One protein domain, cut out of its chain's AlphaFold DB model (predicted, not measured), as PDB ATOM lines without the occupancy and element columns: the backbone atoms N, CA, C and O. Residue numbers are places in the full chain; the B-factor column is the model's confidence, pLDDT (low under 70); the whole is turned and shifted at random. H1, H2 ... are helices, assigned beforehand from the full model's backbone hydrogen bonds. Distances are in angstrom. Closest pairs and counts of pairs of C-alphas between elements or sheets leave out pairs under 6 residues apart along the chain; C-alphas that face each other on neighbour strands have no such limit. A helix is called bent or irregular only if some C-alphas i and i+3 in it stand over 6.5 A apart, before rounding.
ATOM      1  N   GLU A 839    -136.135 177.132  39.616       81.44
ATOM      2  CA  GLU A 839    -135.123 177.116  38.554       81.44
ATOM      3  C   GLU A 839    -135.278 178.255  37.539       81.44
ATOM      4  O   GLU A 839    -134.294 178.605  36.888       81.44
ATOM      5  N   ILE A 840    -136.470 178.854  37.416       82.75
ATOM      6  CA  ILE A 840    -136.731 179.960  36.478       82.75
ATOM      7  C   ILE A 840    -135.823 181.155  36.785       82.75
ATOM      8  O   ILE A 840    -135.270 181.747  35.866       82.75
ATOM      9  N   ILE A 841    -135.557 181.425  38.068       82.62
ATOM     10  CA  ILE A 841    -134.641 182.490  38.508       82.62
ATOM     11  C   ILE A 841    -133.245 182.330  37.887       82.62
ATOM     12  O   ILE A 841    -132.573 183.316  37.611       82.62
ATOM     13  N   ALA A 842    -132.777 181.097  37.686       78.81
ATOM     14  CA  ALA A 842    -131.466 180.847  37.094       78.81
ATOM     15  C   ALA A 842    -131.496 180.807  35.555       78.81
ATOM     16  O   ALA A 842    -130.453 180.985  34.930       78.81
ATOM     17  N   GLN A 843    -132.660 180.532  34.958       81.00
ATOM     18  CA  GLN A 843    -132.839 180.408  33.508       81.00
ATOM     19  C   GLN A 843    -133.103 181.769  32.855       81.00
ATOM     20  O   GLN A 843    -132.454 182.097  31.865       81.00
ATOM     21  N   GLU A 844    -134.006 182.557  33.440       80.88
ATOM     22  CA  GLU A 844    -134.505 183.836  32.916       80.88
ATOM     23  C   GLU A 844    -134.516 184.912  34.033       80.88
ATOM     24  O   GLU A 844    -135.564 185.426  34.418       80.88
ATOM     25  N   PRO A 845    -133.350 185.247  34.626       80.81
ATOM     26  CA  PRO A 845    -133.252 186.225  35.716       80.81
ATOM     27  C   PRO A 845    -133.611 187.660  35.306       80.81
ATOM     28  O   PRO A 845    -134.043 188.439  36.154       80.81
ATOM     29  N   GLU A 846    -133.409 188.033  34.039       80.12
ATOM     30  CA  GLU A 846    -133.732 189.382  33.559       80.12
ATOM     31  C   GLU A 846    -135.240 189.635  33.621       80.12
ATOM     32  O   GLU A 846    -135.644 190.645  34.181       80.12
ATOM     33  N   ASP A 847    -136.056 188.676  33.181       78.19
ATOM     34  CA  ASP A 847    -137.517 188.811  33.130       78.19
ATOM     35  C   ASP A 847    -138.204 188.732  34.508       78.19
ATOM     36  O   ASP A 847    -139.369 189.101  34.647       78.19
ATOM     37  N   ILE A 848    -137.496 188.244  35.538       81.19
ATOM     38  CA  ILE A 848    -138.001 188.179  36.920       81.19
ATOM     39  C   ILE A 848    -137.648 189.440  37.709       81.19
ATOM     40  O   ILE A 848    -138.476 189.951  38.458       81.19
ATOM     41  N   PHE A 849    -136.402 189.907  37.604       81.06
ATOM     42  CA  PHE A 849    -135.918 191.031  38.410       81.06
ATOM     43  C   PHE A 849    -136.121 192.395  37.743       81.06
ATOM     44  O   PHE A 849    -136.016 193.411  38.433       81.06
ATOM     45  N   TYR A 850    -136.365 192.431  36.430       78.31
ATOM     46  CA  TYR A 850    -136.593 193.661  35.676       78.31
ATOM     47  C   TYR A 850    -137.939 193.613  34.987       78.31
ATOM     48  O   TYR A 850    -138.212 192.706  34.204       78.31
ATOM     49  N   ILE A 851    -138.750 194.635  35.229       69.69
ATOM     50  CA  ILE A 851    -140.075 194.745  34.630       69.69
ATOM     51  C   ILE A 851    -140.169 196.114  33.975       69.69
ATOM     52  O   ILE A 851    -139.783 197.122  34.556       69.69
ATOM     53  N   GLU A 852    -140.523 196.122  32.688       62.81
ATOM     54  CA  GLU A 852    -140.427 197.297  31.801       62.81
ATOM     55  C   GLU A 852    -139.031 197.964  31.756       62.81
ATOM     56  O   GLU A 852    -138.871 199.086  31.280       62.81
ATOM     57  N   GLY A 853    -137.988 197.243  32.183       68.50
ATOM     58  CA  GLY A 853    -136.600 197.709  32.205       68.50
ATOM     59  C   GLY A 853    -136.133 198.292  33.543       68.50
ATOM     60  O   GLY A 853    -134.930 198.529  33.687       68.50
ATOM     61  N   ASP A 854    -137.029 198.447  34.521       76.06
ATOM     62  CA  ASP A 854    -136.709 198.911  35.872       76.06
ATOM     63  C   ASP A 854    -136.514 197.730  36.836       76.06
ATOM     64  O   ASP A 854    -137.185 196.705  36.741       76.06
ATOM     65  N   PHE A 855    -135.550 197.861  37.751       81.06
ATOM     66  CA  PHE A 855    -135.215 196.824  38.730       81.06
ATOM     67  C   PHE A 855    -136.133 196.911  39.956       81.06
ATOM     68  O   PHE A 855    -136.129 197.933  40.648       81.06
ATOM     69  N   ASP A 856    -136.862 195.832  40.258       79.12
ATOM     70  CA  ASP A 856    -137.746 195.763  41.427       79.12
ATOM     71  C   ASP A 856    -136.980 195.276  42.673       79.12
ATOM     72  O   ASP A 856    -136.746 194.081  42.883       79.12
ATOM     73  N   GLU A 857    -136.554 196.230  43.508       78.19
ATOM     74  CA  GLU A 857    -135.790 195.964  44.734       78.19
ATOM     75  C   GLU A 857    -136.609 195.215  45.800       78.19
ATOM     76  O   GLU A 857    -136.047 194.407  46.551       78.19
ATOM     77  N   GLU A 858    -137.922 195.441  45.870       77.94
ATOM     78  CA  GLU A 858    -138.789 194.838  46.886       77.94
ATOM     79  C   GLU A 858    -139.094 193.377  46.554       77.94
ATOM     80  O   GLU A 858    -138.907 192.502  47.406       77.94
ATOM     81  N   LEU A 859    -139.463 193.087  45.304       81.38
ATOM     82  CA  LEU A 859    -139.678 191.722  44.838       81.38
ATOM     83  C   LEU A 859    -138.387 190.900  44.912       81.38
ATOM     84  O   LEU A 859    -138.397 189.761  45.391       81.38
ATOM     85  N   ALA A 860    -137.261 191.473  44.478       81.88
ATOM     86  CA  ALA A 860    -135.967 190.808  44.570       81.88
ATOM     87  C   ALA A 860    -135.643 190.440  46.027       81.88
ATOM     88  O   ALA A 860    -135.243 189.307  46.311       81.88
ATOM     89  N   SER A 861    -135.884 191.366  46.960       81.62
ATOM     90  CA  SER A 861    -135.697 191.124  48.391       81.62
ATOM     91  C   SER A 861    -136.592 190.003  48.925       81.62
ATOM     92  O   SER A 861    -136.126 189.159  49.696       81.62
ATOM     93  N   GLU A 862    -137.853 189.946  48.498       82.00
ATOM     94  CA  GLU A 862    -138.803 188.905  48.902       82.00
ATOM     95  C   GLU A 862    -138.386 187.515  48.387       82.00
ATOM     96  O   GLU A 862    -138.359 186.541  49.148       82.00
ATOM     97  N   LEU A 863    -137.925 187.415  47.136       83.62
ATOM     98  CA  LEU A 863    -137.405 186.167  46.560       83.62
ATOM     99  C   LEU A 863    -136.155 185.658  47.296       83.62
ATOM    100  O   LEU A 863    -136.024 184.458  47.569       83.62
ATOM    101  N   PHE A 864    -135.240 186.548  47.689       83.69
ATOM    102  CA  PHE A 864    -134.071 186.149  48.481       83.69
ATOM    103  C   PHE A 864    -134.431 185.746  49.917       83.69
ATOM    104  O   PHE A 864    -133.743 184.895  50.495       83.69
ATOM    105  N   ARG A 865    -135.536 186.253  50.473       81.62
ATOM    106  CA  ARG A 865    -136.081 185.844  51.783       81.62
ATOM    107  C   ARG A 865    -136.885 184.545  51.728       81.62
ATOM    108  O   ARG A 865    -136.949 183.826  52.726       81.62
ATOM    109  N   HIS A 866    -137.442 184.190  50.572       82.25
ATOM    110  CA  HIS A 866    -138.345 183.051  50.437       82.25
ATOM    111  C   HIS A 866    -137.677 181.708  50.797       82.25
ATOM    112  O   HIS A 866    -136.629 181.340  50.254       82.25
ATOM    113  N   LYS A 867    -138.286 180.936  51.707       79.50
ATOM    114  CA  LYS A 867    -137.684 179.712  52.284       79.50
ATOM    115  C   LYS A 867    -137.623 178.524  51.322       79.50
ATOM    116  O   LYS A 867    -136.745 177.680  51.455       79.50
ATOM    117  N   LEU A 868    -138.557 178.448  50.373       79.88
ATOM    118  CA  LEU A 868    -138.637 177.339  49.410       79.88
ATOM    119  C   LEU A 868    -137.636 177.469  48.248       79.88
ATOM    120  O   LEU A 868    -137.421 176.506  47.518       79.88
ATOM    121  N   ILE A 869    -136.998 178.634  48.081       83.31
ATOM    122  CA  ILE A 869    -136.000 178.850  47.030       83.31
ATOM    123  C   ILE A 869    -134.638 178.362  47.538       83.31
ATOM    124  O   ILE A 869    -134.106 178.864  48.530       83.31
ATOM    125  N   GLY A 870    -134.065 177.377  46.845       82.38
ATOM    126  CA  GLY A 870    -132.800 176.753  47.232       82.38
ATOM    127  C   GLY A 870    -131.611 177.722  47.234       82.38
ATOM    128  O   GLY A 870    -131.486 178.589  46.368       82.38
ATOM    129  N   MET A 871    -130.683 177.523  48.176       82.50
ATOM    130  CA  MET A 871    -129.497 178.377  48.366       82.50
ATOM    131  C   MET A 871    -128.638 178.494  47.094       82.50
ATOM    132  O   MET A 871    -128.192 179.585  46.752       82.50
ATOM    133  N   ASN A 872    -128.483 177.404  46.334       82.94
ATOM    134  CA  ASN A 872    -127.739 177.398  45.065       82.94
ATOM    135  C   ASN A 872    -128.318 178.361  44.018       82.94
ATOM    136  O   ASN A 872    -127.564 179.015  43.302       82.94
ATOM    137  N   ILE A 873    -129.647 178.456  43.938       84.00
ATOM    138  CA  ILE A 873    -130.348 179.306  42.969       84.00
ATOM    139  C   ILE A 873    -130.205 180.773  43.377       84.00
ATOM    140  O   ILE A 873    -129.876 181.607  42.538       84.00
ATOM    141  N   LYS A 874    -130.335 181.074  44.677       85.06
ATOM    142  CA  LYS A 874    -130.092 182.421  45.221       85.06
ATOM    143  C   LYS A 874    -128.668 182.902  44.928       85.06
ATOM    144  O   LYS A 874    -128.483 184.015  44.446       85.06
ATOM    145  N   VAL A 875    -127.658 182.055  45.151       83.31
ATOM    146  CA  VAL A 875    -126.258 182.395  44.833       83.31
ATOM    147  C   VAL A 875    -126.051 182.596  43.328       83.31
ATOM    148  O   VAL A 875    -125.345 183.523  42.933       83.31
ATOM    149  N   ALA A 876    -126.662 181.763  42.480       83.12
ATOM    150  CA  ALA A 876    -126.582 181.912  41.027       83.12
ATOM    151  C   ALA A 876    -127.214 183.231  40.540       83.12
ATOM    152  O   ALA A 876    -126.604 183.927  39.731       83.12
ATOM    153  N   ALA A 877    -128.371 183.612  41.085       83.50
ATOM    154  CA  ALA A 877    -129.042 184.877  40.788       83.50
ATOM    155  C   ALA A 877    -128.193 186.097  41.178       83.50
ATOM    156  O   ALA A 877    -128.030 187.024  40.389       83.50
ATOM    157  N   LEU A 878    -127.592 186.075  42.373       83.75
ATOM    158  CA  LEU A 878    -126.719 187.152  42.856       83.75
ATOM    159  C   LEU A 878    -125.458 187.300  41.995       83.75
ATOM    160  O   LEU A 878    -125.048 188.419  41.691       83.75
ATOM    161  N   ARG A 879    -124.866 186.181  41.554       84.12
ATOM    162  CA  ARG A 879    -123.762 186.196  40.578       84.12
ATOM    163  C   ARG A 879    -124.198 186.821  39.259       84.12
ATOM    164  O   ARG A 879    -123.506 187.693  38.746       84.12
ATOM    165  N   TRP A 880    -125.360 186.422  38.747       85.50
ATOM    166  CA  TRP A 880    -125.885 186.964  37.499       85.50
ATOM    167  C   TRP A 880    -126.137 188.479  37.574       85.50
ATOM    168  O   TRP A 880    -125.724 189.194  36.659       85.50
ATOM    169  N   LEU A 881    -126.740 188.974  38.668       83.50
ATOM    170  CA  LEU A 881    -126.986 190.407  38.891       83.50
ATOM    171  C   LEU A 881    -125.683 191.212  38.891       83.50
ATOM    172  O   LEU A 881    -125.618 192.278  38.280       83.50
ATOM    173  N   ARG A 882    -124.629 190.686  39.524       82.88
ATOM    174  CA  ARG A 882    -123.302 191.312  39.514       82.88
ATOM    175  C   ARG A 882    -122.711 191.374  38.106       82.88
ATOM    176  O   ARG A 882    -122.236 192.430  37.697       82.88
ATOM    177  N   ASP A 883    -122.709 190.245  37.399       82.44
ATOM    178  CA  ASP A 883    -121.962 190.090  36.148       82.44
ATOM    179  C   ASP A 883    -122.619 190.842  34.976       82.44
ATOM    180  O   ASP A 883    -121.917 191.383  34.122       82.44
ATOM    181  N   ASN A 884    -123.955 190.913  34.937       78.19
ATOM    182  CA  ASN A 884    -124.692 191.486  33.804       78.19
ATOM    183  C   ASN A 884    -125.178 192.923  34.035       78.19
ATOM    184  O   ASN A 884    -125.391 193.657  33.068       78.19
ATOM    185  N   LYS A 885    -125.372 193.350  35.291       76.81
ATOM    186  CA  LYS A 885    -125.929 194.671  35.637       76.81
ATOM    187  C   LYS A 885    -125.100 195.315  36.766       76.81
ATOM    188  O   LYS A 885    -125.562 195.449  37.903       76.81
ATOM    189  N   PRO A 886    -123.844 195.707  36.471       71.56
ATOM    190  CA  PRO A 886    -122.910 196.199  37.479       71.56
ATOM    191  C   PRO A 886    -123.437 197.471  38.162       71.56
ATOM    192  O   PRO A 886    -123.853 198.422  37.499       71.56
ATOM    193  N   GLY A 887    -123.399 197.494  39.497       74.81
ATOM    194  CA  GLY A 887    -123.793 198.643  40.322       74.81
ATOM    195  C   GLY A 887    -125.124 198.513  41.069       74.81
ATOM    196  O   GLY A 887    -125.422 199.370  41.897       74.81
ATOM    197  N   ILE A 888    -125.925 197.471  40.821       80.75
ATOM    198  CA  ILE A 888    -127.200 197.266  41.538       80.75
ATOM    199  C   ILE A 888    -126.972 196.734  42.946       80.75
ATOM    200  O   ILE A 888    -127.517 197.280  43.900       80.75
ATOM    201  N   LEU A 889    -126.092 195.743  43.101       80.94
ATOM    202  CA  LEU A 889    -125.747 195.190  44.416       80.94
ATOM    203  C   LEU A 889    -125.070 196.220  45.343       80.94
ATOM    204  O   LEU A 889    -125.126 196.078  46.560       80.94
ATOM    205  N   ASP A 890    -124.479 197.278  44.779       79.00
ATOM    206  CA  ASP A 890    -123.906 198.394  45.543       79.00
ATOM    207  C   ASP A 890    -124.987 199.385  46.026       79.00
ATOM    208  O   ASP A 890    -124.837 200.057  47.055       79.00
ATOM    209  N   LYS A 891    -126.098 199.488  45.284       78.31
ATOM    210  CA  LYS A 891    -127.157 200.491  45.481       78.31
ATOM    211  C   LYS A 891    -128.397 199.972  46.200       78.31
ATOM    212  O   LYS A 891    -129.022 200.776  46.888       78.31
ATOM    213  N   SER A 892    -128.709 198.686  46.083       79.12
ATOM    214  CA  SER A 892    -129.947 198.072  46.581       79.12
ATOM    215  C   SER A 892    -129.671 197.086  47.714       79.12
ATOM    216  O   SER A 892    -128.722 196.306  47.660       79.12
ATOM    217  N   TYR A 893    -130.468 197.133  48.780       83.25
ATOM    218  CA  TYR A 893    -130.342 196.252  49.944       83.25
ATOM    219  C   TYR A 893    -131.254 195.022  49.799       83.25
ATOM    220  O   TYR A 893    -132.367 194.989  50.308       83.25
ATOM    221  N   LEU A 894    -130.752 194.001  49.094       80.69
ATOM    222  CA  LEU A 894    -131.547 192.836  48.671       80.69
ATOM    223  C   LEU A 894    -131.686 191.719  49.711       80.69
ATOM    224  O   LEU A 894    -132.573 190.877  49.618       80.69
ATOM    225  N   LEU A 895    -130.776 191.638  50.678       83.44
ATOM    226  CA  LEU A 895    -130.749 190.546  51.649       83.44
ATOM    227  C   LEU A 895    -130.149 191.013  52.970       83.44
ATOM    228  O   LEU A 895    -129.255 191.860  52.992       83.44
ATOM    229  N   SER A 896    -130.658 190.453  54.067       85.62
ATOM    230  CA  SER A 896    -130.108 190.695  55.396       85.62
ATOM    231  C   SER A 896    -128.779 189.981  55.585       85.62
ATOM    232  O   SER A 896    -128.461 189.004  54.904       85.62
ATOM    233  N   LEU A 897    -128.012 190.452  56.557       83.12
ATOM    234  CA  LEU A 897    -126.756 189.866  56.983       83.12
ATOM    235  C   LEU A 897    -126.943 188.411  57.436       83.12
ATOM    236  O   LEU A 897    -126.075 187.582  57.172       83.12
ATOM    237  N   ASP A 898    -128.089 188.083  58.038       83.44
ATOM    238  CA  ASP A 898    -128.453 186.708  58.401       83.44
ATOM    239  C   ASP A 898    -128.606 185.811  57.160       83.44
ATOM    240  O   ASP A 898    -128.031 184.725  57.100       83.44
ATOM    241  N   ILE A 899    -129.302 186.284  56.118       83.19
ATOM    242  CA  ILE A 899    -129.439 185.546  54.849       83.19
ATOM    243  C   ILE A 899    -128.082 185.453  54.139       83.19
ATOM    244  O   ILE A 899    -127.741 184.407  53.586       83.19
ATOM    245  N   LEU A 900    -127.263 186.510  54.185       84.38
ATOM    246  CA  LEU A 900    -125.902 186.479  53.646       84.38
ATOM    247  C   LEU A 900    -125.044 185.429  54.354       84.38
ATOM    248  O   LEU A 900    -124.277 184.726  53.695       84.38
ATOM    249  N   ALA A 901    -125.172 185.299  55.675       83.88
ATOM    250  CA  ALA A 901    -124.483 184.285  56.462       83.88
ATOM    251  C   ALA A 901    -124.909 182.865  56.061       83.88
ATOM    252  O   ALA A 901    -124.054 181.989  55.947       83.88
ATOM    253  N   GLU A 902    -126.194 182.645  55.770       84.06
ATOM    254  CA  GLU A 902    -126.698 181.361  55.264       84.06
ATOM    255  C   GLU A 902    -126.201 181.031  53.846       84.06
ATOM    256  O   GLU A 902    -125.898 179.873  53.550       84.06
ATOM    257  N   LEU A 903    -126.092 182.030  52.963       84.00
ATOM    258  CA  LEU A 903    -125.629 181.855  51.579       84.00
ATOM    259  C   LEU A 903    -124.104 181.752  51.465       84.00
ATOM    260  O   LEU A 903    -123.594 181.112  50.545       84.00
ATOM    261  N   SER A 904    -123.374 182.355  52.401       83.06
ATOM    262  CA  SER A 904    -121.913 182.467  52.394       83.06
ATOM    263  C   SER A 904    -121.160 181.139  52.193       83.06
ATOM    264  O   SER A 904    -120.233 181.132  51.380       83.06
ATOM    265  N   PRO A 905    -121.548 180.004  52.817       80.56
ATOM    266  CA  PRO A 905    -120.927 178.696  52.570       80.56
ATOM    267  C   PRO A 905    -121.099 178.173  51.137       80.56
ATOM    268  O   PRO A 905    -120.300 177.367  50.669       80.56
ATOM    269  N   TRP A 906    -122.147 178.617  50.443       78.81
ATOM    270  CA  TRP A 906    -122.479 178.218  49.073       78.81
ATOM    271  C   TRP A 906    -121.883 179.177  48.030       78.81
ATOM    272  O   TRP A 906    -121.885 178.892  46.831       78.81
ATOM    273  N   MET A 907    -121.339 180.312  48.474       81.94
ATOM    274  CA  MET A 907    -120.632 181.280  47.645       81.94
ATOM    275  C   MET A 907    -119.147 180.928  47.579       81.94
ATOM    276  O   MET A 907    -118.445 180.984  48.578       81.94
ATOM    277  N   GLY A 908    -118.647 180.611  46.385       74.12
ATOM    278  CA  GLY A 908    -117.206 180.434  46.127       74.12
ATOM    279  C   GLY A 908    -116.495 181.691  45.614       74.12
ATOM    280  O   GLY A 908    -115.398 181.580  45.085       74.12
ATOM    281  N   ASP A 909    -117.153 182.850  45.668       81.88
ATOM    282  CA  ASP A 909    -116.708 184.095  45.038       81.88
ATOM    283  C   ASP A 909    -116.632 185.207  46.094       81.88
ATOM    284  O   ASP A 909    -117.661 185.689  46.577       81.88
ATOM    285  N   ASP A 910    -115.405 185.545  46.494       82.25
ATOM    286  CA  ASP A 910    -115.131 186.520  47.550       82.25
ATOM    287  C   ASP A 910    -115.523 187.944  47.140       82.25
ATOM    288  O   ASP A 910    -115.986 188.698  47.992       82.25
ATOM    289  N   ASP A 911    -115.440 188.288  45.853       81.81
ATOM    290  CA  ASP A 911    -115.785 189.625  45.363       81.81
ATOM    291  C   ASP A 911    -117.294 189.870  45.474       81.81
ATOM    292  O   ASP A 911    -117.728 190.903  45.981       81.81
ATOM    293  N   LEU A 912    -118.120 188.887  45.085       84.00
ATOM    294  CA  LEU A 912    -119.573 188.973  45.276       84.00
ATOM    295  C   LEU A 912    -119.942 189.074  46.764       84.00
ATOM    296  O   LEU A 912    -120.804 189.869  47.143       84.00
ATOM    297  N   ARG A 913    -119.287 188.270  47.611       87.31
ATOM    298  CA  ARG A 913    -119.540 188.270  49.057       87.31
ATOM    299  C   ARG A 913    -119.154 189.600  49.693       87.31
ATOM    300  O   ARG A 913    -119.875 190.094  50.556       87.31
ATOM    301  N   LEU A 914    -118.043 190.185  49.254       85.31
ATOM    302  CA  LEU A 914    -117.565 191.491  49.686       85.31
ATOM    303  C   LEU A 914    -118.562 192.597  49.333       85.31
ATOM    304  O   LEU A 914    -118.913 193.385  50.210       85.31
ATOM    305  N   THR A 915    -119.043 192.634  48.089       85.88
ATOM    306  CA  THR A 915    -120.041 193.613  47.636       85.88
ATOM    307  C   THR A 915    -121.318 193.544  48.477       85.88
ATOM    308  O   THR A 915    -121.773 194.562  49.001       85.88
ATOM    309  N   LEU A 916    -121.857 192.339  48.686       85.50
ATOM    310  CA  LEU A 916    -123.067 192.144  49.490       85.50
ATOM    311  C   LEU A 916    -122.845 192.497  50.966       85.50
ATOM    312  O   LEU A 916    -123.679 193.173  51.562       85.50
ATOM    313  N   LEU A 917    -121.701 192.112  51.544       84.94
ATOM    314  CA  LEU A 917    -121.353 192.443  52.926       84.94
ATOM    315  C   LEU A 917    -121.254 193.959  53.129       84.94
ATOM    316  O   LEU A 917    -121.838 194.479  54.078       84.94
ATOM    317  N   LYS A 918    -120.556 194.679  52.239       85.19
ATOM    318  CA  LYS A 918    -120.480 196.147  52.289       85.19
ATOM    319  C   LYS A 918    -121.882 196.751  52.273       85.19
ATOM    320  O   LYS A 918    -122.180 197.608  53.102       85.19
ATOM    321  N   ARG A 919    -122.765 196.265  51.396       86.75
ATOM    322  CA  ARG A 919    -124.141 196.758  51.304       86.75
ATOM    323  C   ARG A 919    -124.959 196.501  52.572       86.75
ATOM    324  O   ARG A 919    -125.614 197.430  53.038       86.75
ATOM    325  N   CYS A 920    -124.900 195.300  53.156       83.69
ATOM    326  CA  CYS A 920    -125.593 195.000  54.417       83.69
ATOM    327  C   CYS A 920    -125.122 195.916  55.556       83.69
ATOM    328  O   CYS A 920    -125.939 196.436  56.316       83.69
ATOM    329  N   LEU A 921    -123.812 196.176  55.635       82.81
ATOM    330  CA  LEU A 921    -123.239 197.060  56.650       82.81
ATOM    331  C   LEU A 921    -123.637 198.532  56.438       82.81
ATOM    332  O   LEU A 921    -123.916 199.236  57.405       82.81
ATOM    333  N   VAL A 922    -123.708 199.000  55.184       84.88
ATOM    334  CA  VAL A 922    -124.195 200.352  54.839       84.88
ATOM    335  C   VAL A 922    -125.675 200.522  55.186       84.88
ATOM    336  O   VAL A 922    -126.068 201.586  55.662       84.88
ATOM    337  N   ALA A 923    -126.492 199.484  54.988       79.31
ATOM    338  CA  ALA A 923    -127.915 199.488  55.332       79.31
ATOM    339  C   ALA A 923    -128.187 199.450  56.851       79.31
ATOM    340  O   ALA A 923    -129.336 199.587  57.268       79.31
ATOM    341  N   GLY A 924    -127.150 199.298  57.681       76.75
ATOM    342  CA  GLY A 924    -127.276 199.274  59.137       76.75
ATOM    343  C   GLY A 924    -127.561 197.896  59.736       76.75
ATOM    344  O   GLY A 924    -127.888 197.826  60.920       76.75
ATOM    345  N   ASP A 925    -127.449 196.810  58.962       76.25
ATOM    346  CA  ASP A 925    -127.676 195.457  59.472       76.25
ATOM    347  C   ASP A 925    -126.516 195.009  60.381       76.25
ATOM    348  O   ASP A 925    -125.342 195.050  60.002       76.25
ATOM    349  N   ALA A 926    -126.845 194.618  61.614       66.88
ATOM    350  CA  ALA A 926    -125.910 194.529  62.733       66.88
ATOM    351  C   ALA A 926    -126.035 193.210  63.528       66.88
ATOM    352  O   ALA A 926    -125.962 193.191  64.761       66.88
ATOM    353  N   GLY A 927    -126.185 192.078  62.837       78.50
ATOM    354  CA  GLY A 927    -126.095 190.745  63.442       78.50
ATOM    355  C   GLY A 927    -124.648 190.324  63.741       78.50
ATOM    356  O   GLY A 927    -123.897 189.984  62.828       78.50
ATOM    357  N   LYS A 928    -124.233 190.293  65.020       76.31
ATOM    358  CA  LYS A 928    -122.853 189.919  65.411       76.31
ATOM    359  C   LYS A 928    -122.465 188.507  64.952       76.31
ATOM    360  O   LYS A 928    -121.359 188.312  64.447       76.31
ATOM    361  N   ASP A 929    -123.353 187.537  65.142       80.69
ATOM    362  CA  ASP A 929    -123.086 186.133  64.816       80.69
ATOM    363  C   ASP A 929    -123.073 185.913  63.297       80.69
ATOM    364  O   ASP A 929    -122.146 185.291  62.775       80.69
ATOM    365  N   ALA A 930    -124.020 186.516  62.575       82.06
ATOM    366  CA  ALA A 930    -124.071 186.488  61.115       82.06
ATOM    367  C   ALA A 930    -122.842 187.149  60.476       82.06
ATOM    368  O   ALA A 930    -122.196 186.545  59.619       82.06
ATOM    369  N   LEU A 931    -122.428 188.325  60.969       83.00
ATOM    370  CA  LEU A 931    -121.191 188.987  60.544       83.00
ATOM    371  C   LEU A 931    -119.980 188.061  60.693       83.00
ATOM    372  O   LEU A 931    -119.110 188.014  59.823       83.00
ATOM    373  N   CYS A 932    -119.928 187.308  61.796       82.38
ATOM    374  CA  CYS A 932    -118.838 186.380  62.044       82.38
ATOM    375  C   CYS A 932    -118.843 185.202  61.066       82.38
ATOM    376  O   CYS A 932    -117.777 184.796  60.610       82.38
ATOM    377  N   VAL A 933    -120.014 184.666  60.721       83.88
ATOM    378  CA  VAL A 933    -120.141 183.600  59.716       83.88
ATOM    379  C   VAL A 933    -119.692 184.097  58.339       83.88
ATOM    380  O   VAL A 933    -118.874 183.436  57.700       83.88
ATOM    381  N   VAL A 934    -120.140 185.284  57.915       83.56
ATOM    382  CA  VAL A 934    -119.769 185.860  56.611       83.56
ATOM    383  C   VAL A 934    -118.262 186.120  56.541       83.56
ATOM    384  O   VAL A 934    -117.603 185.648  55.616       83.56
TER     385      VAL A 934
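AT A GLANCE: This is residues 839 to 934 of the 1003 residues of an uncharacterized protein of Escherichia coli MP021552.8 (UniProt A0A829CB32). Short helices follow one another along an elongated body: H1 and H2 at one end, then H3 and H4 with a gap of loose contact between them, then the hairpin of H6 and H7, and H8 packed on H6 at the other end. H4, the longest helix, is nearest the middle and stands about perpendicular to H6, while little H5 packs on H7. The printed part has 96 residues, with eight named helices, H1 to H8 in chain order, and no named strand; the class is all helix. It is compact, with a radius of gyration of the C-alphas of 12.5 A, and spans 38 by 24 by 22 A.

HOW THE PARTS SIT: H1, residues 840 to 843, touches residues 873 to 877 of H4, residues 871 to 884; the closest C-alphas are those of Ala 842 and Ala 877, 6.0 A apart. H2, residues 845 to 849, is close to H4 but not clearly touching, with the C-alphas of Pro 845 and Ala 877 closest at 6.7 A. H3, residues 857 to 865, is also close to H4 but not clearly touching: the C-alphas of Phe 864 and Lys 874 are closest at 6.4 A, and the tilt is shallow at 30 degrees, opposite ways. H5, residues 888 to 891, touches H4 only at the corner; it touches residues 915 to 919 of H7, residues 910 to 922, with the C-alphas of Asp 890 and Arg 919 closest at 6.0 A. H6, residues 897 to 906, touches residues 871 to 875 of H4 about perpendicular, at 85 degrees, with the C-alphas of Met 871 and Leu 903 closest at 6.1 A. H6 and H7 form a helical hairpin at a shallow tilt of 5 degrees, the closest C-alphas being those of Leu 897 and Cys 920, 5.9 A apart. H7 only just touches H4, with 3 pairs of C-alphas within 8 A; Arg 879 and Leu 912 have the closest, 6.9 A apart. H8, residues 928 to 934, touches H6 at a shallow tilt of 27 degrees, the same way; the C-alphas of Ala 901 and Val 934 are closest at 5.0 A. Every O i to N i+4 pair is within hydrogen-bond range in H2, H3, H4, H7 and H8, against 4 of 6 in H6; H1 and H5 are too short for such a pair.

IN THESE COORDINATES: H1 begins at C-alpha 840, (-136.731, 179.960, 36.478). From first to last C-alpha H3 measures 12.3 A, H4 20.2 A, H6 14.7 A, H7 18.1 A and H8 10.2 A. H4 begins at C-alpha 871, (-129.497, 178.377, 48.366). H6 is irregular, but only just: C-alphas 902 and 905 are 6.9 A apart. H8 ends at C-alpha 934, (-119.769, 185.860, 56.611).

THE WHOLE: The two C-alphas farthest apart, those of Glu 852 and Asp 929, are 38.9 A apart. The printed part has no cut and no long link; between H2 and H3, residues 850 to 851 pair antiparallel with 854 to 855. The mean pLDDT of the printed part is 81.0, with residues 851 to 853 and 926 under 70.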